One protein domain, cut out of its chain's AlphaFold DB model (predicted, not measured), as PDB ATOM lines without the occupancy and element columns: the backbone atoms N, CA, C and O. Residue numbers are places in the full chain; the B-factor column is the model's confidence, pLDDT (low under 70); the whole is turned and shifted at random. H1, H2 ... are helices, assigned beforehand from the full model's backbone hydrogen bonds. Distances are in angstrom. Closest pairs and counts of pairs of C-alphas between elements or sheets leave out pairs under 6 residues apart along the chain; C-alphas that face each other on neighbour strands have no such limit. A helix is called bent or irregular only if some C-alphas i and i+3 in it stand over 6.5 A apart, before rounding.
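What this domain is: This is residues 2 to 188 of the 193 residues of the protein "DUF5671 domain-containing protein" of Candidatus Amesbacteria bacterium (UniProt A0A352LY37). Four long helices, H1, H2, H4 and H5, form a bundle with H2 at its core, and bent H3 packs along H2. Residues 66 to 77 and 143 to 148 stick out. The 187 printed residues, with five named helices, H1 to H5, are all helix in class, only just compact, close to loose (radius of gyration of the C-alphas 19.2 A), spanning 57 by 40 by 25 A.

How they stand to each other: H1, residues 2 to 22, and H2, residues 28 to 59, form a hairpin; closest C-alphas Ala 12 and Ile 39, 5.4 A. H3, residues 77 to 104, one helix by its hydrogen bonds, is bent: C-alphas 91 and 94 are 6.6 A apart. H4, residues 113 to 146, and H5, residues 154 to 186, form a hairpin at a shallow tilt of 31 degrees; closest C-alphas Lys 117 and Trp 178, 5.0 A. O i to N i+4 pairs are within hydrogen-bond range throughout H1, H3a, H3b and H4, in 26 of 28 for H2 and 27 of 29 for H5.

Where its parts are: H1 begins at C-alpha 2 (151.446, 237.210, 132.932); H5, 47.4 A long, ends at C-alpha 186 (132.767, 197.983, 142.020).

The domain as a whole: The printed part has no cut. The link H2 to H3 is long. Residues 2 to 30 and 62 to 75, among others, are under 70 in pLDDT.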
ATOM      1  N   GLU A   2     151.678 238.158 134.023       33.62
ATOM      2  CA  GLU A   2     151.446 237.210 132.932       33.62
ATOM      3  C   GLU A   2     151.952 235.820 133.308       33.62
ATOM      4  O   GLU A   2     151.133 234.932 133.386       33.62
ATOM      5  N   SER A   3     153.209 235.644 133.731       42.22
ATOM      6  CA  SER A   3     153.779 234.314 134.031       42.22
ATOM      7  C   SER A   3     152.994 233.432 135.015       42.22
ATOM      8  O   SER A   3     152.875 232.246 134.761       42.22
ATOM      9  N   ILE A   4     152.433 233.957 136.114       45.56
ATOM     10  CA  ILE A   4     151.675 233.132 137.082       45.56
ATOM     11  C   ILE A   4     150.290 232.797 136.534       45.56
ATOM     12  O   ILE A   4     149.869 231.651 136.624       45.56
ATOM     13  N   ILE A   5     149.598 233.767 135.929       48.38
ATOM     14  CA  ILE A   5     148.314 233.519 135.265       48.38
ATOM     15  C   ILE A   5     148.525 232.547 134.098       48.38
ATOM     16  O   ILE A   5     147.757 231.611 133.947       48.38
ATOM     17  N   PHE A   6     149.614 232.696 133.345       48.72
ATOM     18  CA  PHE A   6     150.024 231.811 132.261       48.72
ATOM     19  C   PHE A   6     150.340 230.413 132.783       48.72
ATOM     20  O   PHE A   6     149.871 229.448 132.205       48.72
ATOM     21  N   THR A   7     151.049 230.274 133.907       52.38
ATOM     22  CA  THR A   7     151.317 228.971 134.532       52.38
ATOM     23  C   THR A   7     150.037 228.321 135.049       52.38
ATOM     24  O   THR A   7     149.839 227.132 134.838       52.38
ATOM     25  N   VAL A   8     149.134 229.076 135.682       54.28
ATOM     26  CA  VAL A   8     147.833 228.563 136.146       54.28
ATOM     27  C   VAL A   8     146.970 228.139 134.963       54.28
ATOM     28  O   VAL A   8     146.376 227.067 134.998       54.28
ATOM     29  N   VAL A   9     146.946 228.935 133.894       58.22
ATOM     30  CA  VAL A   9     146.243 228.613 132.651       58.22
ATOM     31  C   VAL A   9     146.878 227.399 131.977       58.22
ATOM     32  O   VAL A   9     146.152 226.491 131.606       58.22
ATOM     33  N   ILE A  10     148.206 227.298 131.894       69.38
ATOM     34  CA  ILE A  10     148.911 226.137 131.334       69.38
ATOM     35  C   ILE A  10     148.642 224.882 132.163       69.38
ATOM     36  O   ILE A  10     148.375 223.840 131.584       69.38
ATOM     37  N   LEU A  11     148.672 224.954 133.494       63.59
ATOM     38  CA  LEU A  11     148.383 223.808 134.361       63.59
ATOM     39  C   LEU A  11     146.908 223.403 134.293       63.59
ATOM     40  O   LEU A  11     146.606 222.212 134.281       63.59
ATOM     41  N   ALA A  12     145.990 224.367 134.194       61.47
ATOM     42  CA  ALA A  12     144.572 224.100 133.980       61.47
ATOM     43  C   ALA A  12     144.318 223.483 132.595       61.47
ATOM     44  O   ALA A  12     143.545 222.534 132.484       61.47
ATOM     45  N   LEU A  13     145.007 223.968 131.557       65.44
ATOM     46  CA  LEU A  13     144.957 223.424 130.201       65.44
ATOM     47  C   LEU A  13     145.586 222.034 130.135       65.44
ATOM     48  O   LEU A  13     144.990 221.152 129.534       65.44
ATOM     49  N   LEU A  14     146.727 221.800 130.786       69.19
ATOM     50  CA  LEU A  14     147.363 220.483 130.894       69.19
ATOM     51  C   LEU A  14     146.476 219.508 131.664       69.19
ATOM     52  O   LEU A  14     146.295 218.384 131.218       69.19
ATOM     53  N   GLY A  15     145.877 219.933 132.776       62.31
ATOM     54  CA  GLY A  15     144.919 219.120 133.522       62.31
ATOM     55  C   GLY A  15     143.662 218.805 132.706       62.31
ATOM     56  O   GLY A  15     143.206 217.665 132.709       62.31
ATOM     57  N   GLY A  16     143.156 219.773 131.936       63.91
ATOM     58  CA  GLY A  16     142.074 219.570 130.971       63.91
ATOM     59  C   GLY A  16     142.462 218.629 129.827       63.91
ATOM     60  O   GLY A  16     141.676 217.763 129.459       63.91
ATOM     61  N   LEU A  17     143.685 218.738 129.306       66.69
ATOM     62  CA  LEU A  17     144.218 217.886 128.241       66.69
ATOM     63  C   LEU A  17     144.399 216.445 128.729       66.69
ATOM     64  O   LEU A  17     143.964 215.513 128.065       66.69
ATOM     65  N   ILE A  18     144.978 216.268 129.918       65.44
ATOM     66  CA  ILE A  18     145.097 214.979 130.607       65.44
ATOM     67  C   ILE A  18     143.702 214.385 130.801       65.44
ATOM     68  O   ILE A  18     143.459 213.249 130.409       65.44
ATOM     69  N   TYR A  19     142.751 215.161 131.322       62.44
ATOM     70  CA  TYR A  19     141.374 214.703 131.483       62.44
ATOM     71  C   TYR A  19     140.755 214.251 130.152       62.44
ATOM     72  O   TYR A  19     140.170 213.174 130.091       62.44
ATOM     73  N   LEU A  20     140.940 215.008 129.067       65.25
ATOM     74  CA  LEU A  20     140.463 214.633 127.732       65.25
ATOM     75  C   LEU A  20     141.120 213.350 127.198       65.25
ATOM     76  O   LEU A  20     140.436 212.552 126.565       65.25
ATOM     77  N   VAL A  21     142.408 213.121 127.475       63.00
ATOM     78  CA  VAL A  21     143.123 211.886 127.096       63.00
ATOM     79  C   VAL A  21     142.585 210.666 127.854       63.00
ATOM     80  O   VAL A  21     142.522 209.575 127.293       63.00
ATOM     81  N   PHE A  22     142.170 210.840 129.110       57.94
ATOM     82  CA  PHE A  22     141.690 209.747 129.964       57.94
ATOM     83  C   PHE A  22     140.161 209.554 129.958       57.94
ATOM     84  O   PHE A  22     139.664 208.611 130.579       57.94
ATOM     85  N   VAL A  23     139.394 210.401 129.263       59.62
ATOM     86  CA  VAL A  23     137.931 210.276 129.164       59.62
ATOM     87  C   VAL A  23     137.522 209.511 127.909       59.62
ATOM     88  O   VAL A  23     137.759 209.929 126.779       59.62
ATOM     89  N   HIS A  24     136.822 208.390 128.108       53.09
ATOM     90  CA  HIS A  24     136.162 207.664 127.026       53.09
ATOM     91  C   HIS A  24     134.919 208.427 126.520       53.09
ATOM     92  O   HIS A  24     134.100 208.871 127.325       53.09
ATOM     93  N   PRO A  25     134.684 208.503 125.195       48.19
ATOM     94  CA  PRO A  25     133.706 209.406 124.571       48.19
ATOM     95  C   PRO A  25     132.225 209.022 124.764       48.19
ATOM     96  O   PRO A  25     131.353 209.573 124.098       48.19
ATOM     97  N   LYS A  26     131.887 208.104 125.678       49.94
ATOM     98  CA  LYS A  26     130.502 207.629 125.867       49.94
ATOM     99  C   LYS A  26     129.654 208.485 126.835       49.94
ATOM    100  O   LYS A  26     128.580 208.037 127.212       49.94
ATOM    101  N   GLY A  27     130.089 209.694 127.222       53.38
ATOM    102  CA  GLY A  27     129.417 210.519 128.254       53.38
ATOM    103  C   GLY A  27     129.599 212.044 128.136       53.38
ATOM    104  O   GLY A  27     129.697 212.742 129.143       53.38
ATOM    105  N   GLY A  28     129.669 212.589 126.914       56.78
ATOM    106  CA  GLY A  28     130.177 213.947 126.640       56.78
ATOM    107  C   GLY A  28     129.510 215.133 127.363       56.78
ATOM    108  O   GLY A  28     130.144 216.175 127.514       56.78
ATOM    109  N   ARG A  29     128.266 215.010 127.851       63.88
ATOM    110  CA  ARG A  29     127.568 216.118 128.540       63.88
ATOM    111  C   ARG A  29     127.977 216.276 130.008       63.88
ATOM    112  O   ARG A  29     127.872 217.375 130.548       63.88
ATOM    113  N   ASP A  30     128.470 215.210 130.630       68.81
ATOM    114  CA  ASP A  30     128.797 215.171 132.062       68.81
ATOM    115  C   ASP A  30     130.264 215.492 132.308       68.81
ATOM    116  O   ASP A  30     130.595 216.233 133.234       68.81
ATOM    117  N   ALA A  31     131.119 215.046 131.386       73.44
ATOM    118  CA  ALA A  31     132.519 215.434 131.319       73.44
ATOM    119  C   ALA A  31     132.695 216.962 131.307       73.44
ATOM    120  O   ALA A  31     133.563 217.490 131.998       73.44
ATOM    121  N   TYR A  32     131.819 217.692 130.602       81.62
ATOM    122  CA  TYR A  32     131.815 219.158 130.593       81.62
ATOM    123  C   TYR A  32     131.739 219.759 132.007       81.62
ATOM    124  O   TYR A  32     132.528 220.645 132.342       81.62
ATOM    125  N   PHE A  33     130.828 219.269 132.857       84.94
ATOM    126  CA  PHE A  33     130.667 219.815 134.206       84.94
ATOM    127  C   PHE A  33     131.913 219.583 135.059       84.94
ATOM    128  O   PHE A  33     132.336 220.490 135.772       84.94
ATOM    129  N   TYR A  34     132.548 218.418 134.928       84.44
ATOM    130  CA  TYR A  34     133.790 218.119 135.635       84.44
ATOM    131  C   TYR A  34     134.994 218.910 135.112       84.44
ATOM    132  O   TYR A  34     135.811 219.348 135.918       84.44
ATOM    133  N   ILE A  35     135.094 219.163 133.802       83.31
ATOM    134  CA  ILE A  35     136.160 220.003 133.226       83.31
ATOM    135  C   ILE A  35     136.060 221.428 133.763       83.31
ATOM    136  O   ILE A  35     137.044 221.991 134.243       83.31
ATOM    137  N   VAL A  36     134.866 222.022 133.712       87.69
ATOM    138  CA  VAL A  36     134.680 223.396 134.190       87.69
ATOM    139  C   VAL A  36     134.875 223.469 135.704       87.69
ATOM    140  O   VAL A  36     135.548 224.385 136.179       87.69
ATOM    141  N   ALA A  37     134.368 222.489 136.462       90.44
ATOM    142  CA  ALA A  37     134.633 222.379 137.897       90.44
ATOM    143  C   ALA A  37     136.138 222.277 138.188       90.44
ATOM    144  O   ALA A  37     136.631 222.946 139.088       90.44
ATOM    145  N   PHE A  38     136.897 221.517 137.397       89.44
ATOM    146  CA  PHE A  38     138.343 221.383 137.566       89.44
ATOM    147  C   PHE A  38     139.081 222.713 137.356       89.44
ATOM    148  O   PHE A  38     139.844 223.148 138.220       89.44
ATOM    149  N   ILE A  39     138.832 223.383 136.229       87.12
ATOM    150  CA  ILE A  39     139.504 224.643 135.878       87.12
ATOM    151  C   ILE A  39     139.211 225.714 136.934       87.12
ATOM    152  O   ILE A  39     140.110 226.404 137.416       87.12
ATOM    153  N   THR A  40     137.944 225.836 137.324       91.50
ATOM    154  CA  THR A  40     137.508 226.822 138.317       91.50
ATOM    155  C   THR A  40     138.006 226.487 139.722       91.50
ATOM    156  O   THR A  40     138.399 227.401 140.446       91.50
ATOM    157  N   LEU A  41     138.100 225.204 140.090       93.06
ATOM    158  CA  LEU A  41     138.728 224.765 141.338       93.06
ATOM    159  C   LEU A  41     140.202 225.176 141.391       93.06
ATOM    160  O   LEU A  41     140.650 225.680 142.417       93.06
ATOM    161  N   ALA A  42     140.947 224.994 140.298       88.38
ATOM    162  CA  ALA A  42     142.349 225.395 140.236       88.38
ATOM    163  C   ALA A  42     142.502 226.908 140.465       88.38
ATOM    164  O   ALA A  42     143.305 227.333 141.294       88.38
ATOM    165  N   ILE A  43     141.688 227.728 139.797       89.12
ATOM    166  CA  ILE A  43     141.698 229.187 139.978       89.12
ATOM    167  C   ILE A  43     141.326 229.571 141.421       89.12
ATOM    168  O   ILE A  43     141.995 230.413 142.023       89.12
ATOM    169  N   LEU A  44     140.301 228.938 142.004       92.81
ATOM    170  CA  LEU A  44     139.889 229.180 143.391       92.81
ATOM    171  C   LEU A  44     140.964 228.799 144.398       92.81
ATOM    172  O   LEU A  44     141.211 229.555 145.334       92.81
ATOM    173  N   PHE A  45     141.611 227.655 144.194       92.38
ATOM    174  CA  PHE A  45     142.709 227.200 145.030       92.38
ATOM    175  C   PHE A  45     143.789 228.280 145.122       92.38
ATOM    176  O   PHE A  45     144.168 228.682 146.223       92.38
ATOM    177  N   TRP A  46     144.226 228.812 143.978       88.56
ATOM    178  CA  TRP A  46     145.217 229.887 143.933       88.56
ATOM    179  C   TRP A  46     144.696 231.182 144.548       88.56
ATOM    180  O   TRP A  46     145.405 231.798 145.336       88.56
ATOM    181  N   ALA A  47     143.464 231.590 144.243       89.00
ATOM    182  CA  ALA A  47     142.894 232.818 144.792       89.00
ATOM    183  C   ALA A  47     142.837 232.790 146.327       89.00
ATOM    184  O   ALA A  47     143.224 233.763 146.970       89.00
ATOM    185  N   VAL A  48     142.401 231.674 146.916       92.31
ATOM    186  CA  VAL A  48     142.263 231.521 148.370       92.31
ATOM    187  C   VAL A  48     143.624 231.385 149.051       92.31
ATOM    188  O   VAL A  48     143.896 232.105 150.011       92.31
ATOM    189  N   THR A  49     144.499 230.506 148.556       91.00
ATOM    190  CA  THR A  49     145.836 230.306 149.149       91.00
ATOM    191  C   THR A  49     146.678 231.569 149.086       91.00
ATOM    192  O   THR A  49     147.296 231.953 150.078       91.00
ATOM    193  N   ASP A  50     146.648 232.256 147.945       87.06
ATOM    194  CA  ASP A  50     147.403 233.481 147.745       87.06
ATOM    195  C   ASP A  50     146.822 234.648 148.553       87.06
ATOM    196  O   ASP A  50     147.569 235.493 149.038       87.06
ATOM    197  N   LEU A  51     145.501 234.688 148.763       89.94
ATOM    198  CA  LEU A  51     144.883 235.668 149.656       89.94
ATOM    199  C   LEU A  51     145.371 235.490 151.099       89.94
ATOM    200  O   LEU A  51     145.786 236.467 151.719       89.94
ATOM    201  N   VAL A  52     145.372 234.256 151.615       91.31
ATOM    202  CA  VAL A  52     145.878 233.959 152.966       91.31
ATOM    203  C   VAL A  52     147.361 234.308 153.071       91.31
ATOM    204  O   VAL A  52     147.761 234.964 154.031       91.31
ATOM    205  N   ARG A  53     148.164 233.949 152.059       89.38
ATOM    206  CA  ARG A  53     149.580 234.331 151.982       89.38
ATOM    207  C   ARG A  53     149.760 235.843 152.086       89.38
ATOM    208  O   ARG A  53     150.527 236.295 152.925       89.38
ATOM    209  N   VAL A  54     149.051 236.624 151.267       85.75
ATOM    210  CA  VAL A  54     149.154 238.096 151.253       85.75
ATOM    211  C   VAL A  54     148.786 238.686 152.614       85.75
ATOM    212  O   VAL A  54     149.484 239.570 153.104       85.75
ATOM    213  N   VAL A  55     147.715 238.192 153.241       88.00
ATOM    214  CA  VAL A  55     147.308 238.638 154.581       88.00
ATOM    215  C   VAL A  55     148.396 238.331 155.615       88.00
ATOM    216  O   VAL A  55     148.683 239.175 156.467       88.00
ATOM    217  N   TRP A  56     149.048 237.168 155.527       88.31
ATOM    218  CA  TRP A  56     150.160 236.819 156.413       88.31
ATOM    219  C   TRP A  56     151.413 237.660 156.174       88.31
ATOM    220  O   TRP A  56     151.971 238.181 157.136       88.31
ATOM    221  N   GLU A  57     151.810 237.857 154.915       84.31
ATOM    222  CA  GLU A  57     152.925 238.735 154.537       84.31
ATOM    223  C   GLU A  57     152.712 240.154 155.097       84.31
ATOM    224  O   GLU A  57     153.622 240.734 155.687       84.31
ATOM    225  N   MET A  58     151.488 240.691 154.988       82.38
ATOM    226  CA  MET A  58     151.130 242.002 155.543       82.38
ATOM    227  C   MET A  58     151.216 242.036 157.072       82.38
ATOM    228  O   MET A  58     151.713 243.014 157.628       82.38
ATOM    229  N   LYS A  59     150.754 240.983 157.760       84.50
ATOM    230  CA  LYS A  59     150.799 240.896 159.228       84.50
ATOM    231  C   LYS A  59     152.231 240.833 159.761       84.50
ATOM    232  O   LYS A  59     152.518 241.427 160.794       84.50
ATOM    233  N   TRP A  60     153.108 240.109 159.076       81.88
ATOM    234  CA  TRP A  60     154.499 239.927 159.486       81.88
ATOM    235  C   TRP A  60     155.435 241.030 158.972       81.88
ATOM    236  O   TRP A  60     156.636 240.972 159.205       81.88
ATOM    237  N   GLY A  61     154.907 242.048 158.283       72.38
ATOM    238  CA  GLY A  61     155.722 243.133 157.733       72.38
ATOM    239  C   GLY A  61     156.718 242.656 156.674       72.38
ATOM    240  O   GLY A  61     157.669 243.366 156.352       72.38
ATOM    241  N   VAL A  62     156.505 241.462 156.117       67.62
ATOM    242  CA  VAL A  62     157.382 240.866 155.115       67.62
ATOM    243  C   VAL A  62     156.966 241.393 153.749       67.62
ATOM    244  O   VAL A  62     156.270 240.759 152.961       67.62
ATOM    245  N   SER A  63     157.373 242.626 153.458       56.28
ATOM    246  CA  SER A  63     157.284 243.223 152.124       56.28
ATOM    247  C   SER A  63     158.411 242.678 151.234       56.28
ATOM    248  O   SER A  63     159.238 243.409 150.701       56.28
ATOM    249  N   GLY A  64     158.479 241.352 151.109       52.81
ATOM    250  CA  GLY A  64     159.645 240.634 150.602       52.81
ATOM    251  C   GLY A  64     159.376 239.772 149.377       52.81
ATOM    252  O   GLY A  64     159.879 238.658 149.312       52.81
ATOM    253  N   TYR A  65     158.625 240.264 148.390       46.19
ATOM    254  CA  TYR A  65     158.768 239.759 147.022       46.19
ATOM    255  C   TYR A  65     158.972 240.917 146.052       46.19
ATOM    256  O   TYR A  65     158.036 241.620 145.666       46.19
ATOM    257  N   SER A  66     160.230 241.034 145.626       42.19
ATOM    258  CA  SER A  66     160.652 241.502 144.310       42.19
ATOM    259  C   SER A  66     159.893 240.725 143.225       42.19
ATOM    260  O   SER A  66     160.398 239.798 142.598       42.19
ATOM    261  N   SER A  67     158.621 241.055 143.007       39.78
ATOM    262  CA  SER A  67     158.098 240.951 141.652       39.78
ATOM    263  C   SER A  67     158.806 242.075 140.906       39.78
ATOM    264  O   SER A  67     158.728 243.208 141.375       39.78
ATOM    265  N   GLY A  68     159.524 241.780 139.819       35.84
ATOM    266  CA  GLY A  68     160.324 242.734 139.027       35.84
ATOM    267  C   GLY A  68     159.536 243.869 138.356       35.84
ATOM    268  O   GLY A  68     159.901 244.335 137.286       35.84
ATOM    269  N   TYR A  69     158.435 244.292 138.963       38.00
ATOM    270  CA  TYR A  69     157.671 245.469 138.639       38.00
ATOM    271  C   TYR A  69     157.944 246.507 139.716       38.00
ATOM    272  O   TYR A  69     157.335 246.511 140.787       38.00
ATOM    273  N   THR A  70     158.864 247.405 139.388       35.94
ATOM    274  CA  THR A  70     159.080 248.693 140.037       35.94
ATOM    275  C   THR A  70     157.826 249.553 139.844       35.94
ATOM    276  O   THR A  70     157.820 250.516 139.084       35.94
ATOM    277  N   TYR A  71     156.710 249.195 140.481       42.00
ATOM    278  CA  TYR A  71     155.651 250.172 140.683       42.00
ATOM    279  C   TYR A  71     156.161 251.159 141.733       42.00
ATOM    280  O   TYR A  71     156.659 250.709 142.771       42.00
ATOM    281  N   PRO A  72     156.054 252.481 141.505       44.31
ATOM    282  CA  PRO A  72     156.383 253.453 142.537       44.31
ATOM    283  C   PRO A  72     155.614 253.063 143.799       44.31
ATOM    284  O   PRO A  72     154.424 252.745 143.722       44.31
ATOM    285  N   TYR A  73     156.335 252.991 144.918       47.06
ATOM    286  CA  TYR A  73     155.875 252.496 146.211       47.06
ATOM    287  C   TYR A  73     154.632 253.282 146.657       47.06
ATOM    288  O   TYR A  73     154.723 254.318 147.307       47.06
ATOM    289  N   ARG A  74     153.447 252.837 146.231       55.66
ATOM    290  CA  ARG A  74     152.163 253.376 146.675       55.66
ATOM    291  C   ARG A  74     151.745 252.598 147.915       55.66
ATOM    292  O   ARG A  74     151.787 251.369 147.918       55.66
ATOM    293  N   GLY A  75     151.304 253.302 148.955       62.06
ATOM    294  CA  GLY A  75     150.845 252.688 150.207       62.06
ATOM    295  C   GLY A  75     149.657 251.722 150.057       62.06
ATOM    296  O   GLY A  75     149.324 251.021 151.005       62.06
ATOM    297  N   ASP A  76     149.031 251.638 148.876       72.06
ATOM    298  CA  ASP A  76     147.862 250.800 148.586       72.06
ATOM    299  C   ASP A  76     148.192 249.430 147.951       72.06
ATOM    300  O   ASP A  76     147.279 248.648 147.678       72.06
ATOM    301  N   GLN A  77     149.469 249.091 147.729       75.44
ATOM    302  CA  GLN A  77     149.865 247.854 147.028       75.44
ATOM    303  C   GLN A  77     149.346 246.568 147.699       75.44
ATOM    304  O   GLN A  77     148.871 245.662 147.013       75.44
ATOM    305  N   GLY A  78     149.372 246.486 149.034       78.50
ATOM    306  CA  GLY A  78     148.821 245.337 149.769       78.50
ATOM    307  C   GLY A  78     147.311 245.175 149.558       78.50
ATOM    308  O   GLY A  78     146.832 244.084 149.243       78.50
ATOM    309  N   LEU A  79     146.567 246.282 149.619       83.19
ATOM    310  CA  LEU A  79     145.119 246.298 149.390       83.19
ATOM    311  C   LEU A  79     144.762 245.923 147.949       83.19
ATOM    312  O   LEU A  79     143.812 245.175 147.732       83.19
ATOM    313  N   ARG A  80     145.551 246.361 146.959       82.00
ATOM    314  CA  ARG A  80     145.387 245.939 145.556       82.00
ATOM    315  C   ARG A  80     145.610 244.440 145.380       82.00
ATOM    316  O   ARG A  80     144.849 243.794 144.658       82.00
ATOM    317  N   ARG A  81     146.624 243.874 146.051       84.19
ATOM    318  CA  ARG A  81     146.866 242.424 146.040       84.19
ATOM    319  C   ARG A  81     145.648 241.688 146.592       84.19
ATOM    320  O   ARG A  81     145.145 240.823 145.885       84.19
ATOM    321  N   ILE A  82     145.135 242.077 147.760       88.44
ATOM    322  CA  ILE A  82     143.918 241.502 148.366       88.44
ATOM    323  C   ILE A  82     142.716 241.620 147.422       88.44
ATOM    324  O   ILE A  82     142.076 240.615 147.111       88.44
ATOM    325  N   SER A  83     142.446 242.832 146.927       88.81
ATOM    326  CA  SER A  83     141.309 243.134 146.053       88.81
ATOM    327  C   SER A  83     141.277 242.217 144.833       88.81
ATOM    328  O   SER A  83     140.254 241.597 144.564       88.81
ATOM    329  N   MET A  84     142.415 242.019 144.165       86.44
ATOM    330  CA  MET A  84     142.508 241.133 143.004       86.44
ATOM    331  C   MET A  84     142.125 239.675 143.320       86.44
ATOM    332  O   MET A  84     141.426 239.039 142.526       86.44
ATOM    333  N   ARG A  85     142.552 239.126 144.470       90.88
ATOM    334  CA  ARG A  85     142.234 237.730 144.840       90.88
ATOM    335  C   ARG A  85     140.771 237.599 145.239       90.88
ATOM    336  O   ARG A  85     140.125 236.640 144.828       90.88
ATOM    337  N   LEU A  86     140.235 238.583 145.961       91.50
ATOM    338  CA  LEU A  86     138.813 238.636 146.299       91.50
ATOM    339  C   LEU A  86     137.940 238.720 145.045       91.50
ATOM    340  O   LEU A  86     136.994 237.951 144.926       91.50
ATOM    341  N   SER A  87     138.276 239.577 144.080       91.06
ATOM    342  CA  SER A  87     137.555 239.645 142.803       91.06
ATOM    343  C   SER A  87     137.603 238.312 142.057       91.06
ATOM    344  O   SER A  87     136.572 237.829 141.595       91.06
ATOM    345  N   THR A  88     138.779 237.678 141.997       90.75
ATOM    346  CA  THR A  88     138.936 236.354 141.372       90.75
ATOM    347  C   THR A  88     138.059 235.311 142.063       90.75
ATOM    348  O   THR A  88     137.356 234.558 141.390       90.75
ATOM    349  N   PHE A  89     138.049 235.293 143.398       93.25
ATOM    350  CA  PHE A  89     137.203 234.405 144.189       93.25
ATOM    351  C   PHE A  89     135.716 234.644 143.910       93.25
ATOM    352  O   PHE A  89     135.010 233.704 143.559       93.25
ATOM    353  N   LEU A  90     135.249 235.893 143.997       95.25
ATOM    354  CA  LEU A  90     133.839 236.251 143.825       95.25
ATOM    355  C   LEU A  90     133.299 235.897 142.435       95.25
ATOM    356  O   LEU A  90     132.141 235.508 142.317       95.25
ATOM    357  N   VAL A  91     134.130 235.996 141.397       93.56
ATOM    358  CA  VAL A  91     133.746 235.627 140.027       93.56
ATOM    359  C   VAL A  91     133.805 234.116 139.811       93.56
ATOM    360  O   VAL A  91     132.916 233.538 139.191       93.56
ATOM    361  N   THR A  92     134.845 233.456 140.318       93.06
ATOM    362  CA  THR A  92     135.097 232.039 140.015       93.06
ATOM    363  C   THR A  92     134.250 231.104 140.878       93.06
ATOM    364  O   THR A  92     133.813 230.053 140.409       93.06
ATOM    365  N   PHE A  93     133.986 231.481 142.133       94.94
ATOM    366  CA  PHE A  93     133.292 230.637 143.104       94.94
ATOM    367  C   PHE A  93     131.891 230.211 142.646       94.94
ATOM    368  O   PHE A  93     131.617 229.010 142.679       94.94
ATOM    369  N   PRO A  94     131.025 231.113 142.139       95.75
ATOM    370  CA  PRO A  94     129.706 230.722 141.643       95.75
ATOM    371  C   PRO A  94     129.777 229.730 140.477       95.75
ATOM    372  O   PRO A  94     128.965 228.809 140.402       95.75
ATOM    373  N   ILE A  95     130.765 229.887 139.588       93.75
ATOM    374  CA  ILE A  95     130.949 229.005 138.430       93.75
ATOM    375  C   ILE A  95     131.350 227.608 138.904       93.75
ATOM    376  O   ILE A  95     130.738 226.625 138.481       93.75
ATOM    377  N   TRP A  96     132.330 227.520 139.806       94.69
ATOM    378  CA  TRP A  96     132.742 226.251 140.404       94.69
ATOM    379  C   TRP A  96     131.583 225.568 141.125       94.69
ATOM    380  O   TRP A  96     131.276 224.414 140.832       94.69
ATOM    381  N   ALA A  97     130.907 226.297 142.018       93.75
ATOM    382  CA  ALA A  97     129.810 225.775 142.819       93.75
ATOM    383  C   ALA A  97     128.704 225.210 141.923       93.75
ATOM    384  O   ALA A  97     128.279 224.073 142.111       93.75
ATOM    385  N   PHE A  98     128.287 225.956 140.896       93.62
ATOM    386  CA  PHE A  98     127.272 225.491 139.957       93.62
ATOM    387  C   PHE A  98     127.676 224.190 139.253       93.62
ATOM    388  O   PHE A  98     126.884 223.249 139.214       93.62
ATOM    389  N   HIS A  99     128.892 224.114 138.704       90.56
ATOM    390  CA  HIS A  99     129.320 222.939 137.941       90.56
ATOM    391  C   HIS A  99     129.575 221.725 138.842       90.56
ATOM    392  O   HIS A  99     129.182 220.617 138.480       90.56
ATOM    393  N   TRP A 100     130.142 221.932 140.034       89.56
ATOM    394  CA  TRP A 100     130.320 220.883 141.036       89.56
ATOM    395  C   TRP A 100     128.975 220.336 141.517       89.56
ATOM    396  O   TRP A 100     128.712 219.145 141.373       89.56
ATOM    397  N   PHE A 101     128.073 221.194 142.002       88.50
ATOM    398  CA  PHE A 101     126.775 220.743 142.508       88.50
ATOM    399  C   PHE A 101     125.916 220.118 141.418       88.50
ATOM    400  O   PHE A 101     125.285 219.096 141.658       88.50
ATOM    401  N   LYS A 102     125.918 220.664 140.201       85.56
ATOM    402  CA  LYS A 102     125.169 220.065 139.092       85.56
ATOM    403  C   LYS A 102     125.718 218.698 138.682       85.56
ATOM    404  O   LYS A 102     124.944 217.869 138.213       85.56
ATOM    405  N   ALA A 103     127.011 218.446 138.864       80.44
ATOM    406  CA  ALA A 103     127.591 217.124 138.660       80.44
ATOM    407  C   ALA A 103     127.291 216.168 139.830       80.44
ATOM    408  O   ALA A 103     127.041 214.986 139.609       80.44
ATOM    409  N   SER A 104     127.279 216.672 141.067       75.94
ATOM    410  CA  SER A 104     127.111 215.867 142.286       75.94
ATOM    411  C   SER A 104     125.659 215.581 142.679       75.94
ATOM    412  O   SER A 104     125.407 214.564 143.312       75.94
ATOM    413  N   LEU A 105     124.706 216.454 142.334       76.19
ATOM    414  CA  LEU A 105     123.288 216.348 142.724       76.19
ATOM    415  C   LEU A 105     122.433 215.551 141.733       76.19
ATOM    416  O   LEU A 105     121.214 215.469 141.890       76.19
ATOM    417  N   LYS A 106     123.033 214.988 140.686       74.56
ATOM    418  CA  LYS A 106     122.288 214.120 139.774       74.56
ATOM    419  C   LYS A 106     121.826 212.853 140.505       74.56
ATOM    420  O   LYS A 106     122.528 212.376 141.395       74.56
ATOM    421  N   PRO A 107     120.675 212.270 140.120       68.12
ATOM    422  CA  PRO A 107     120.283 210.953 140.608       68.12
ATOM    423  C   PRO A 107     121.418 209.946 140.402       68.12
ATOM    424  O   PRO A 107     122.077 209.985 139.364       68.12
ATOM    425  N   ALA A 108     121.635 209.041 141.359       67.06
ATOM    426  CA  ALA A 108     122.757 208.094 141.336       67.06
ATOM    427  C   ALA A 108     122.812 207.231 140.059       67.06
ATOM    428  O   ALA A 108     123.894 206.853 139.618       67.06
ATOM    429  N   GLU A 109     121.653 206.960 139.455       62.28
ATOM    430  CA  GLU A 109     121.496 206.227 138.190       62.28
ATOM    431  C   GLU A 109     121.954 207.040 136.967       62.28
ATOM    432  O   GLU A 109     122.370 206.474 135.963       62.28
ATOM    433  N   LYS A 110     121.926 208.375 137.062       71.12
ATOM    434  CA  LYS A 110     122.263 209.320 135.983       71.12
ATOM    435  C   LYS A 110     123.654 209.935 136.123       71.12
ATOM    436  O   LYS A 110     124.031 210.767 135.299       71.12
ATOM    437  N   ILE A 111     124.385 209.599 137.187       71.50
ATOM    438  CA  ILE A 111     125.770 210.030 137.376       71.50
ATOM    439  C   ILE A 111     126.676 209.082 136.600       71.50
ATOM    440  O   ILE A 111     126.733 207.886 136.888       71.50
ATOM    441  N   ASP A 112     127.470 209.641 135.689       79.38
ATOM    442  CA  ASP A 112     128.627 208.936 135.154       79.38
ATOM    443  C   ASP A 112     129.714 208.813 136.237       79.38
ATOM    444  O   ASP A 112     130.580 209.680 136.419       79.38
ATOM    445  N   TRP A 113     129.649 207.710 136.985       82.25
ATOM    446  CA  TRP A 113     130.585 207.400 138.065       82.25
ATOM    447  C   TRP A 113     132.030 207.305 137.583       82.25
ATOM    448  O   TRP A 113     132.944 207.632 138.344       82.25
ATOM    449  N   LEU A 114     132.251 206.921 136.321       83.50
ATOM    450  CA  LEU A 114     133.589 206.870 135.747       83.50
ATOM    451  C   LEU A 114     134.154 208.284 135.593       83.50
ATOM    452  O   LEU A 114     135.254 208.547 136.072       83.50
ATOM    453  N   SER A 115     133.384 209.215 135.021       82.25
ATOM    454  CA  SER A 115     133.794 210.622 134.906       82.25
ATOM    455  C   SER A 115     134.065 211.263 136.268       82.25
ATOM    456  O   SER A 115     135.070 211.965 136.419       82.25
ATOM    457  N   ARG A 116     133.232 210.978 137.282       86.00
ATOM    458  CA  ARG A 116     133.442 211.459 138.660       86.00
ATOM    459  C   ARG A 116     134.730 210.905 139.268       86.00
ATOM    460  O   ARG A 116     135.499 211.664 139.857       86.00
ATOM    461  N   LYS A 117     134.982 209.599 139.104       87.06
ATOM    462  CA  LYS A 117     136.206 208.933 139.572       87.06
ATOM    463  C   LYS A 117     137.442 209.527 138.899       87.06
ATOM    464  O   LYS A 117     138.397 209.861 139.597       87.06
ATOM    465  N   THR A 118     137.417 209.693 137.577       84.94
ATOM    466  CA  THR A 118     138.536 210.253 136.804       84.94
ATOM    467  C   THR A 118     138.825 211.694 137.207       84.94
ATOM    468  O   THR A 118     139.973 212.021 137.497       84.94
ATOM    469  N   TYR A 119     137.795 212.538 137.312       87.44
ATOM    470  CA  TYR A 119     137.930 213.906 137.817       87.44
ATOM    471  C   TYR A 119     138.603 213.934 139.196       87.44
ATOM    472  O   TYR A 119     139.606 214.621 139.391       87.44
ATOM    473  N   ALA A 120     138.081 213.150 140.144       90.19
ATOM    474  CA  ALA A 120     138.595 213.133 141.505       90.19
ATOM    475  C   ALA A 120     140.041 212.618 141.559       90.19
ATOM    476  O   ALA A 120     140.861 213.187 142.272       90.19
ATOM    477  N   LEU A 121     140.378 211.601 140.760       88.38
ATOM    478  CA  LEU A 121     141.735 211.066 140.660       88.38
ATOM    479  C   LEU A 121     142.730 212.110 140.136       88.38
ATOM    480  O   LEU A 121     143.804 212.264 140.711       88.38
ATOM    481  N   VAL A 122     142.375 212.852 139.083       86.50
ATOM    482  CA  VAL A 122     143.231 213.922 138.543       86.50
ATOM    483  C   VAL A 122     143.488 214.992 139.605       86.50
ATOM    484  O   VAL A 122     144.638 215.378 139.823       86.50
ATOM    485  N   VAL A 123     142.446 215.432 140.320       89.69
ATOM    486  CA  VAL A 123     142.604 216.403 141.413       89.69
ATOM    487  C   VAL A 123     143.493 215.845 142.526       89.69
ATOM    488  O   VAL A 123     144.376 216.556 143.007       89.69
ATOM    489  N   LEU A 124     143.319 214.578 142.910       91.69
ATOM    490  CA  LEU A 124     144.136 213.921 143.936       91.69
ATOM    491  C   LEU A 124     145.619 213.890 143.564       91.69
ATOM    492  O   LEU A 124     146.457 214.231 144.394       91.69
ATOM    493  N   VAL A 125     145.948 213.527 142.324       86.50
ATOM    494  CA  VAL A 125     147.339 213.476 141.849       86.50
ATOM    495  C   VAL A 125     147.974 214.866 141.875       86.50
ATOM    496  O   VAL A 125     149.063 215.047 142.420       86.50
ATOM    497  N   LEU A 126     147.286 215.874 141.336       86.31
ATOM    498  CA  LEU A 126     147.823 217.235 141.269       86.31
ATOM    499  C   LEU A 126     147.981 217.868 142.655       86.31
ATOM    500  O   LEU A 126     148.991 218.515 142.935       86.31
ATOM    501  N   THR A 127     147.014 217.652 143.545       86.94
ATOM    502  CA  THR A 127     147.106 218.140 144.927       86.94
ATOM    503  C   THR A 127     148.159 217.390 145.733       86.94
ATOM    504  O   THR A 127     148.836 218.018 146.544       86.94
ATOM    505  N   ALA A 128     148.388 216.098 145.472       85.62
ATOM    506  CA  ALA A 128     149.474 215.349 146.096       85.62
ATOM    507  C   ALA A 128     150.846 215.940 145.747       85.62
ATOM    508  O   ALA A 128     151.650 216.150 146.651       85.62
ATOM    509  N   PHE A 129     151.105 216.294 144.481       84.62
ATOM    510  CA  PHE A 129     152.360 216.966 144.111       84.62
ATOM    511  C   PHE A 129     152.559 218.286 144.858       84.62
ATOM    512  O   PHE A 129     153.664 218.580 145.316       84.62
ATOM    513  N   LEU A 130     151.489 219.067 145.019       84.75
ATOM    514  CA  LEU A 130     151.548 220.337 145.730       84.75
ATOM    515  C   LEU A 130     151.821 220.149 147.228       84.75
ATOM    516  O   LEU A 130     152.676 220.840 147.784       84.75
ATOM    517  N   VAL A 131     151.122 219.207 147.868       87.25
ATOM    518  CA  VAL A 131     151.310 218.868 149.286       87.25
ATOM    519  C   VAL A 131     152.701 218.295 149.528       87.25
ATOM    520  O   VAL A 131     153.331 218.672 150.507       87.25
ATOM    521  N   LEU A 132     153.214 217.439 148.643       83.88
ATOM    522  CA  LEU A 132     154.578 216.928 148.746       83.88
ATOM    523  C   LEU A 132     155.595 218.064 148.613       83.88
ATOM    524  O   LEU A 132     156.440 218.218 149.484       83.88
ATOM    525  N   GLY A 133     155.475 218.912 147.588       82.19
ATOM    526  CA  GLY A 133     156.398 220.031 147.392       82.19
ATOM    527  C   GLY A 133     156.417 221.002 148.578       82.19
ATOM    528  O   GLY A 133     157.477 221.290 149.136       82.19
ATOM    529  N   CYS A 134     155.246 221.483 149.004       85.38
ATOM    530  CA  CYS A 134     155.155 222.441 150.109       85.38
ATOM    531  C   CYS A 134     155.434 221.782 151.471       85.38
ATOM    532  O   CYS A 134     156.112 222.366 152.315       85.38
ATOM    533  N   GLY A 135     154.964 220.551 151.670       84.50
ATOM    534  CA  GLY A 135     155.150 219.774 152.893       84.50
ATOM    535  C   GLY A 135     156.610 219.409 153.133       84.50
ATOM    536  O   GLY A 135     157.098 219.597 154.244       84.50
ATOM    537  N   THR A 136     157.350 218.992 152.100       86.00
ATOM    538  CA  THR A 136     158.805 218.804 152.203       86.00
ATOM    539  C   THR A 136     159.497 220.103 152.613       86.00
ATOM    540  O   THR A 136     160.362 220.073 153.484       86.00
ATOM    541  N   GLY A 137     159.080 221.250 152.065       85.94
ATOM    542  CA  GLY A 137     159.594 222.558 152.481       85.94
ATOM    543  C   GLY A 137     159.329 222.873 153.959       85.94
ATOM    544  O   GLY A 137     160.224 223.362 154.647       85.94
ATOM    545  N   LEU A 138     158.125 222.571 154.462       89.00
ATOM    546  CA  LEU A 138     157.771 222.765 155.876       89.00
ATOM    547  C   LEU A 138     158.591 221.860 156.794       89.00
ATOM    548  O   LEU A 138     159.126 222.331 157.794       89.00
ATOM    549  N   VAL A 139     158.715 220.579 156.443       90.12
ATOM    550  CA  VAL A 139     159.503 219.602 157.207       90.12
ATOM    551  C   VAL A 139     160.967 220.023 157.240       90.12
ATOM    552  O   VAL A 139     161.561 220.065 158.313       90.12
ATOM    553  N   TYR A 140     161.534 220.399 156.093       88.12
ATOM    554  CA  TYR A 140     162.910 220.883 155.997       88.12
ATOM    555  C   TYR A 140     163.167 222.075 156.927       88.12
ATOM    556  O   TYR A 140     164.150 222.082 157.666       88.12
ATOM    557  N   ARG A 141     162.253 223.053 156.959       85.56
ATOM    558  CA  ARG A 141     162.361 224.187 157.886       85.56
ATOM    559  C   ARG A 141     162.215 223.786 159.344       85.56
ATOM    560  O   ARG A 141     163.032 224.194 160.157       85.56
ATOM    561  N   GLY A 142     161.241 222.935 159.667       87.62
ATOM    562  CA  GLY A 142     161.091 222.396 161.018       87.62
ATOM    563  C   GLY A 142     162.370 221.713 161.508       87.62
ATOM    564  O   GLY A 142     162.802 221.950 162.631       87.62
ATOM    565  N   MET A 143     163.035 220.945 160.641       89.12
ATOM    566  CA  MET A 143     164.323 220.323 160.953       89.12
ATOM    567  C   MET A 143     165.436 221.357 161.151       89.12
ATOM    568  O   MET A 143     166.174 221.263 162.126       89.12
ATOM    569  N   ASN A 144     165.544 222.370 160.286       89.69
ATOM    570  CA  ASN A 144     166.535 223.436 160.461       89.69
ATOM    571  C   ASN A 144     166.324 224.222 161.762       89.69
ATOM    572  O   ASN A 144     167.302 224.549 162.434       89.69
ATOM    573  N   ALA A 145     165.072 224.493 162.135       86.50
ATOM    574  CA  ALA A 145     164.725 225.141 163.394       86.50
ATOM    575  C   ALA A 145     165.154 224.289 164.600       86.50
ATOM    576  O   ALA A 145     165.791 224.802 165.518       86.50
ATOM    577  N   LEU A 146     164.877 222.978 164.574       89.06
ATOM    578  CA  LEU A 146     165.295 222.037 165.622       89.06
ATOM    579  C   LEU A 146     166.820 221.930 165.753       89.06
ATOM    580  O   LEU A 146     167.331 221.749 166.854       89.06
ATOM    581  N   LEU A 147     167.542 222.053 164.640       92.12
ATOM    582  CA  LEU A 147     169.004 222.023 164.607       92.12
ATOM    583  C   LEU A 147     169.647 223.385 164.925       92.12
ATOM    584  O   LEU A 147     170.871 223.475 164.981       92.12
ATOM    585  N   GLY A 148     168.853 224.446 165.116       88.62
ATOM    586  CA  GLY A 148     169.355 225.801 165.367       88.62
ATOM    587  C   GLY A 148     170.054 226.444 164.161       88.62
ATOM    588  O   GLY A 148     170.860 227.352 164.334       88.62
ATOM    589  N   VAL A 149     169.767 225.977 162.942       86.31
ATOM    590  CA  VAL A 149     170.439 226.400 161.696       86.31
ATOM    591  C   VAL A 149     169.704 227.566 161.011       86.31
ATOM    592  O   VAL A 149     170.114 228.038 159.953       86.31
ATOM    593  N   GLU A 150     168.602 228.066 161.578       73.44
ATOM    594  CA  GLU A 150     167.686 228.935 160.834       73.44
ATOM    595  C   GLU A 150     167.886 230.445 161.046       73.44
ATOM    596  O   GLU A 150     167.801 230.966 162.157       73.44
ATOM    597  N   ALA A 151     168.022 231.170 159.931       60.78
ATOM    598  CA  ALA A 151     167.611 232.567 159.847       60.78
ATOM    599  C   ALA A 151     166.095 232.609 159.588       60.78
ATOM    600  O   ALA A 151     165.614 232.044 158.596       60.78
ATOM    601  N   ALA A 152     165.340 233.268 160.472       62.62
ATOM    602  CA  ALA A 152     163.894 233.426 160.335       62.62
ATOM    603  C   ALA A 152     163.556 234.078 158.983       62.62
ATOM    604  O   ALA A 152     164.011 235.180 158.679       62.62
ATOM    605  N   ASN A 153     162.781 233.383 158.145       73.12
ATOM    606  CA  ASN A 153     162.305 233.922 156.872       73.12
ATOM    607  C   ASN A 153     160.799 233.694 156.739       73.12
ATOM    608  O   ASN A 153     160.338 232.754 156.081       73.12
ATOM    609  N   ASP A 154     160.048 234.595 157.366       77.94
ATOM    610  CA  ASP A 154     158.587 234.577 157.446       77.94
ATOM    611  C   ASP A 154     157.910 234.579 156.063       77.94
ATOM    612  O   ASP A 154     156.813 234.037 155.918       77.94
ATOM    613  N   ASN A 155     158.584 235.068 155.007       75.81
ATOM    614  CA  ASN A 155     158.081 234.985 153.625       75.81
ATOM    615  C   ASN A 155     157.848 233.539 153.181       75.81
ATOM    616  O   ASN A 155     156.888 233.235 152.473       75.81
ATOM    617  N   VAL A 156     158.757 232.635 153.552       81.44
ATOM    618  CA  VAL A 156     158.687 231.246 153.095       81.44
ATOM    619  C   VAL A 156     157.600 230.499 153.854       81.44
ATOM    620  O   VAL A 156     156.882 229.707 153.252       81.44
ATOM    621  N   MET A 157     157.394 230.811 155.133       84.94
ATOM    622  CA  MET A 157     156.276 230.259 155.903       84.94
ATOM    623  C   MET A 157     154.924 230.776 155.400       84.94
ATOM    624  O   MET A 157     153.992 229.983 155.252       84.94
ATOM    625  N   ALA A 158     154.837 232.061 155.036       85.06
ATOM    626  CA  ALA A 158     153.644 232.645 154.421       85.06
ATOM    627  C   ALA A 158     153.259 231.952 153.107       85.06
ATOM    628  O   ALA A 158     152.083 231.915 152.758       85.06
ATOM    629  N   PHE A 159     154.227 231.378 152.387       85.00
ATOM    630  CA  PHE A 159     153.975 230.578 151.193       85.00
ATOM    631  C   PHE A 159     153.691 229.104 151.514       85.00
ATOM    632  O   PHE A 159     152.686 228.558 151.084       85.00
ATOM    633  N   LEU A 160     154.544 228.422 152.273       86.62
ATOM    634  CA  LEU A 160     154.435 226.970 152.426       86.62
ATOM    635  C   LEU A 160     153.187 226.539 153.211       86.62
ATOM    636  O   LEU A 160     152.583 225.512 152.892       86.62
ATOM    637  N   VAL A 161     152.780 227.315 154.222       90.75
ATOM    638  CA  VAL A 161     151.681 226.926 155.116       90.75
ATOM    639  C   VAL A 161     150.312 226.990 154.426       90.75
ATOM    640  O   VAL A 161     149.637 225.956 154.409       90.75
ATOM    641  N   PRO A 162     149.869 228.114 153.816       90.94
ATOM    642  CA  PRO A 162     148.543 228.170 153.194       90.94
ATOM    643  C   PRO A 162     148.370 227.134 152.091       90.94
ATOM    644  O   PRO A 162     147.319 226.506 151.983       90.94
ATOM    645  N   TYR A 163     149.417 226.942 151.291       88.69
ATOM    646  CA  TYR A 163     149.398 226.041 150.150       88.69
ATOM    647  C   TYR A 163     149.323 224.580 150.588       88.69
ATOM    648  O   TYR A 163     148.521 223.828 150.038       88.69
ATOM    649  N   SER A 164     150.066 224.192 151.628       91.19
ATOM    650  CA  SER A 164     149.968 222.843 152.198       91.19
ATOM    651  C   SER A 164     148.580 222.580 152.783       91.19
ATOM    652  O   SER A 164     147.970 221.558 152.479       91.19
ATOM    653  N   LEU A 165     148.049 223.512 153.584       93.19
ATOM    654  CA  LEU A 165     146.747 223.346 154.240       93.19
ATOM    655  C   LEU A 165     145.595 223.289 153.235       93.19
ATOM    656  O   LEU A 165     144.752 222.395 153.310       93.19
ATOM    657  N   ALA A 166     145.567 224.204 152.266       92.56
ATOM    658  CA  ALA A 166     144.563 224.165 151.213       92.56
ATOM    659  C   ALA A 166     144.726 222.919 150.336       92.56
ATOM    660  O   ALA A 166     143.727 222.315 149.951       92.56
ATOM    661  N   GLY A 167     145.967 222.510 150.045       92.44
ATOM    662  CA  GLY A 167     146.261 221.312 149.261       92.44
ATOM    663  C   GLY A 167     145.686 220.068 149.927       92.44
ATOM    664  O   GLY A 167     144.964 219.309 149.285       92.44
ATOM    665  N   LEU A 168     145.913 219.921 151.235       94.06
ATOM    666  CA  LEU A 168     145.334 218.855 152.053       94.06
ATOM    667  C   LEU A 168     143.803 218.915 152.091       94.06
ATOM    668  O   LEU A 168     143.153 217.880 151.970       94.06
ATOM    669  N   GLY A 169     143.217 220.109 152.218       94.88
ATOM    670  CA  GLY A 169     141.764 220.287 152.214       94.88
ATOM    671  C   GLY A 169     141.118 219.845 150.898       94.88
ATOM    672  O   GLY A 169     140.152 219.076 150.903       94.88
ATOM    673  N   VAL A 170     141.680 220.270 149.761       94.56
ATOM    674  CA  VAL A 170     141.210 219.846 148.434       94.56
ATOM    675  C   VAL A 170     141.425 218.345 148.244       94.56
ATOM    676  O   VAL A 170     140.502 217.665 147.788       94.56
ATOM    677  N   TRP A 171     142.585 217.817 148.639       94.06
ATOM    678  CA  TRP A 171     142.888 216.387 148.567       94.06
ATOM    679  C   TRP A 171     141.866 215.559 149.358       94.06
ATOM    680  O   TRP A 171     141.265 214.642 148.806       94.06
ATOM    681  N   ALA A 172     141.578 215.927 150.611       95.00
ATOM    682  CA  ALA A 172     140.628 215.213 151.464       95.00
ATOM    683  C   ALA A 172     139.202 215.221 150.889       95.00
ATOM    684  O   ALA A 172     138.549 214.176 150.827       95.00
ATOM    685  N   MET A 173     138.731 216.378 150.405       93.56
ATOM    686  CA  MET A 173     137.422 216.497 149.753       93.56
ATOM    687  C   MET A 173     137.310 215.574 148.531       93.56
ATOM    688  O   MET A 173     136.304 214.882 148.354       93.56
ATOM    689  N   HIS A 174     138.351 215.528 147.698       94.44
ATOM    690  CA  HIS A 174     138.338 214.742 146.465       94.44
ATOM    691  C   HIS A 174     138.614 213.256 146.710       94.44
ATOM    692  O   HIS A 174     138.117 212.422 145.957       94.44
ATOM    693  N   TYR A 175     139.298 212.902 147.798       95.31
ATOM    694  CA  TYR A 175     139.459 211.514 148.228       95.31
ATOM    695  C   TYR A 175     138.110 210.884 148.577       95.31
ATOM    696  O   TYR A 175     137.809 209.774 148.136       95.31
ATOM    697  N   MET A 176     137.255 211.620 149.295       93.38
ATOM    698  CA  MET A 176     135.893 211.169 149.593       93.38
ATOM    699  C   MET A 176     135.076 210.961 148.313       93.38
ATOM    700  O   MET A 176     134.441 209.918 148.155       93.38
ATOM    701  N   ALA A 177     135.151 211.903 147.366       91.00
ATOM    702  CA  ALA A 177     134.456 211.792 146.083       91.00
ATOM    703  C   ALA A 177     134.958 210.609 145.233       91.00
ATOM    704  O   ALA A 177     134.153 209.915 144.609       91.00
ATOM    705  N   TRP A 178     136.271 210.366 145.218       93.88
ATOM    706  CA  TRP A 178     136.871 209.231 144.521       93.88
ATOM    707  C   TRP A 178     136.446 207.899 145.139       93.88
ATOM    708  O   TRP A 178     136.028 206.999 144.413       93.88
ATOM    709  N   ARG A 179     136.501 207.781 146.473       93.69
ATOM    710  CA  ARG A 179     136.122 206.562 147.203       93.69
ATOM    711  C   ARG A 179     134.660 206.200 146.961       93.69
ATOM    712  O   ARG A 179     134.357 205.037 146.705       93.69
ATOM    713  N   GLU A 180     133.770 207.188 147.025       91.00
ATOM    714  CA  GLU A 180     132.348 207.005 146.730       91.00
ATOM    715  C   GLU A 180     132.148 206.491 145.299       91.00
ATOM    716  O   GLU A 180     131.485 205.474 145.095       91.00
ATOM    717  N   ALA A 181     132.775 207.141 144.313       88.31
ATOM    718  CA  ALA A 181     132.641 206.751 142.915       88.31
ATOM    719  C   ALA A 181     133.219 205.357 142.631       88.31
ATOM    720  O   ALA A 181     132.610 204.573 141.905       88.31
ATOM    721  N   ASN A 182     134.364 205.023 143.231       88.75
ATOM    722  CA  ASN A 182     134.981 203.712 143.081       88.75
ATOM    723  C   ASN A 182     134.094 202.597 143.648       88.75
ATOM    724  O   ASN A 182     133.852 201.611 142.957       88.75
ATOM    725  N   GLY A 183     133.540 202.790 144.850       89.00
ATOM    726  CA  GLY A 183     132.649 201.806 145.465       89.00
ATOM    727  C   GLY A 183     131.369 201.563 144.657       89.00
ATOM    728  O   GLY A 183     130.892 200.434 144.585       89.00
ATOM    729  N   LYS A 184     130.825 202.594 143.997       88.00
ATOM    730  CA  LYS A 184     129.659 202.444 143.106       88.00
ATOM    731  C   LYS A 184     129.985 201.642 141.846       88.00
ATOM    732  O   LYS A 184     129.195 200.786 141.460       88.00
ATOM    733  N   ILE A 185     131.155 201.875 141.249       84.88
ATOM    734  CA  ILE A 185     131.623 201.120 140.078       84.88
ATOM    735  C   ILE A 185     131.846 199.645 140.434       84.88
ATOM    736  O   ILE A 185     131.384 198.771 139.706       84.88
ATOM    737  N   GLU A 186     132.508 199.357 141.558       87.69
ATOM    738  CA  GLU A 186     132.767 197.983 142.020       87.69
ATOM    739  C   GLU A 186     131.479 197.221 142.356       87.69
ATOM    740  O   GLU A 186     131.391 196.021 142.116       87.69
ATOM    741  N   ALA A 187     130.447 197.921 142.834       87.50
ATOM    742  CA  ALA A 187     129.121 197.356 143.076       87.50
ATOM    743  C   ALA A 187     128.303 197.098 141.790       87.50
ATOM    744  O   ALA A 187     127.136 196.722 141.879       87.50
ATOM    745  N   GLY A 188     128.866 197.341 140.600       81.31
ATOM    746  CA  GLY A 188     128.159 197.195 139.324       81.31
ATOM    747  C   GLY A 188     127.131 198.296 139.048       81.31
ATOM    748  O   GLY A 188     126.376 198.200 138.083       81.31
TER     749      GLY A 188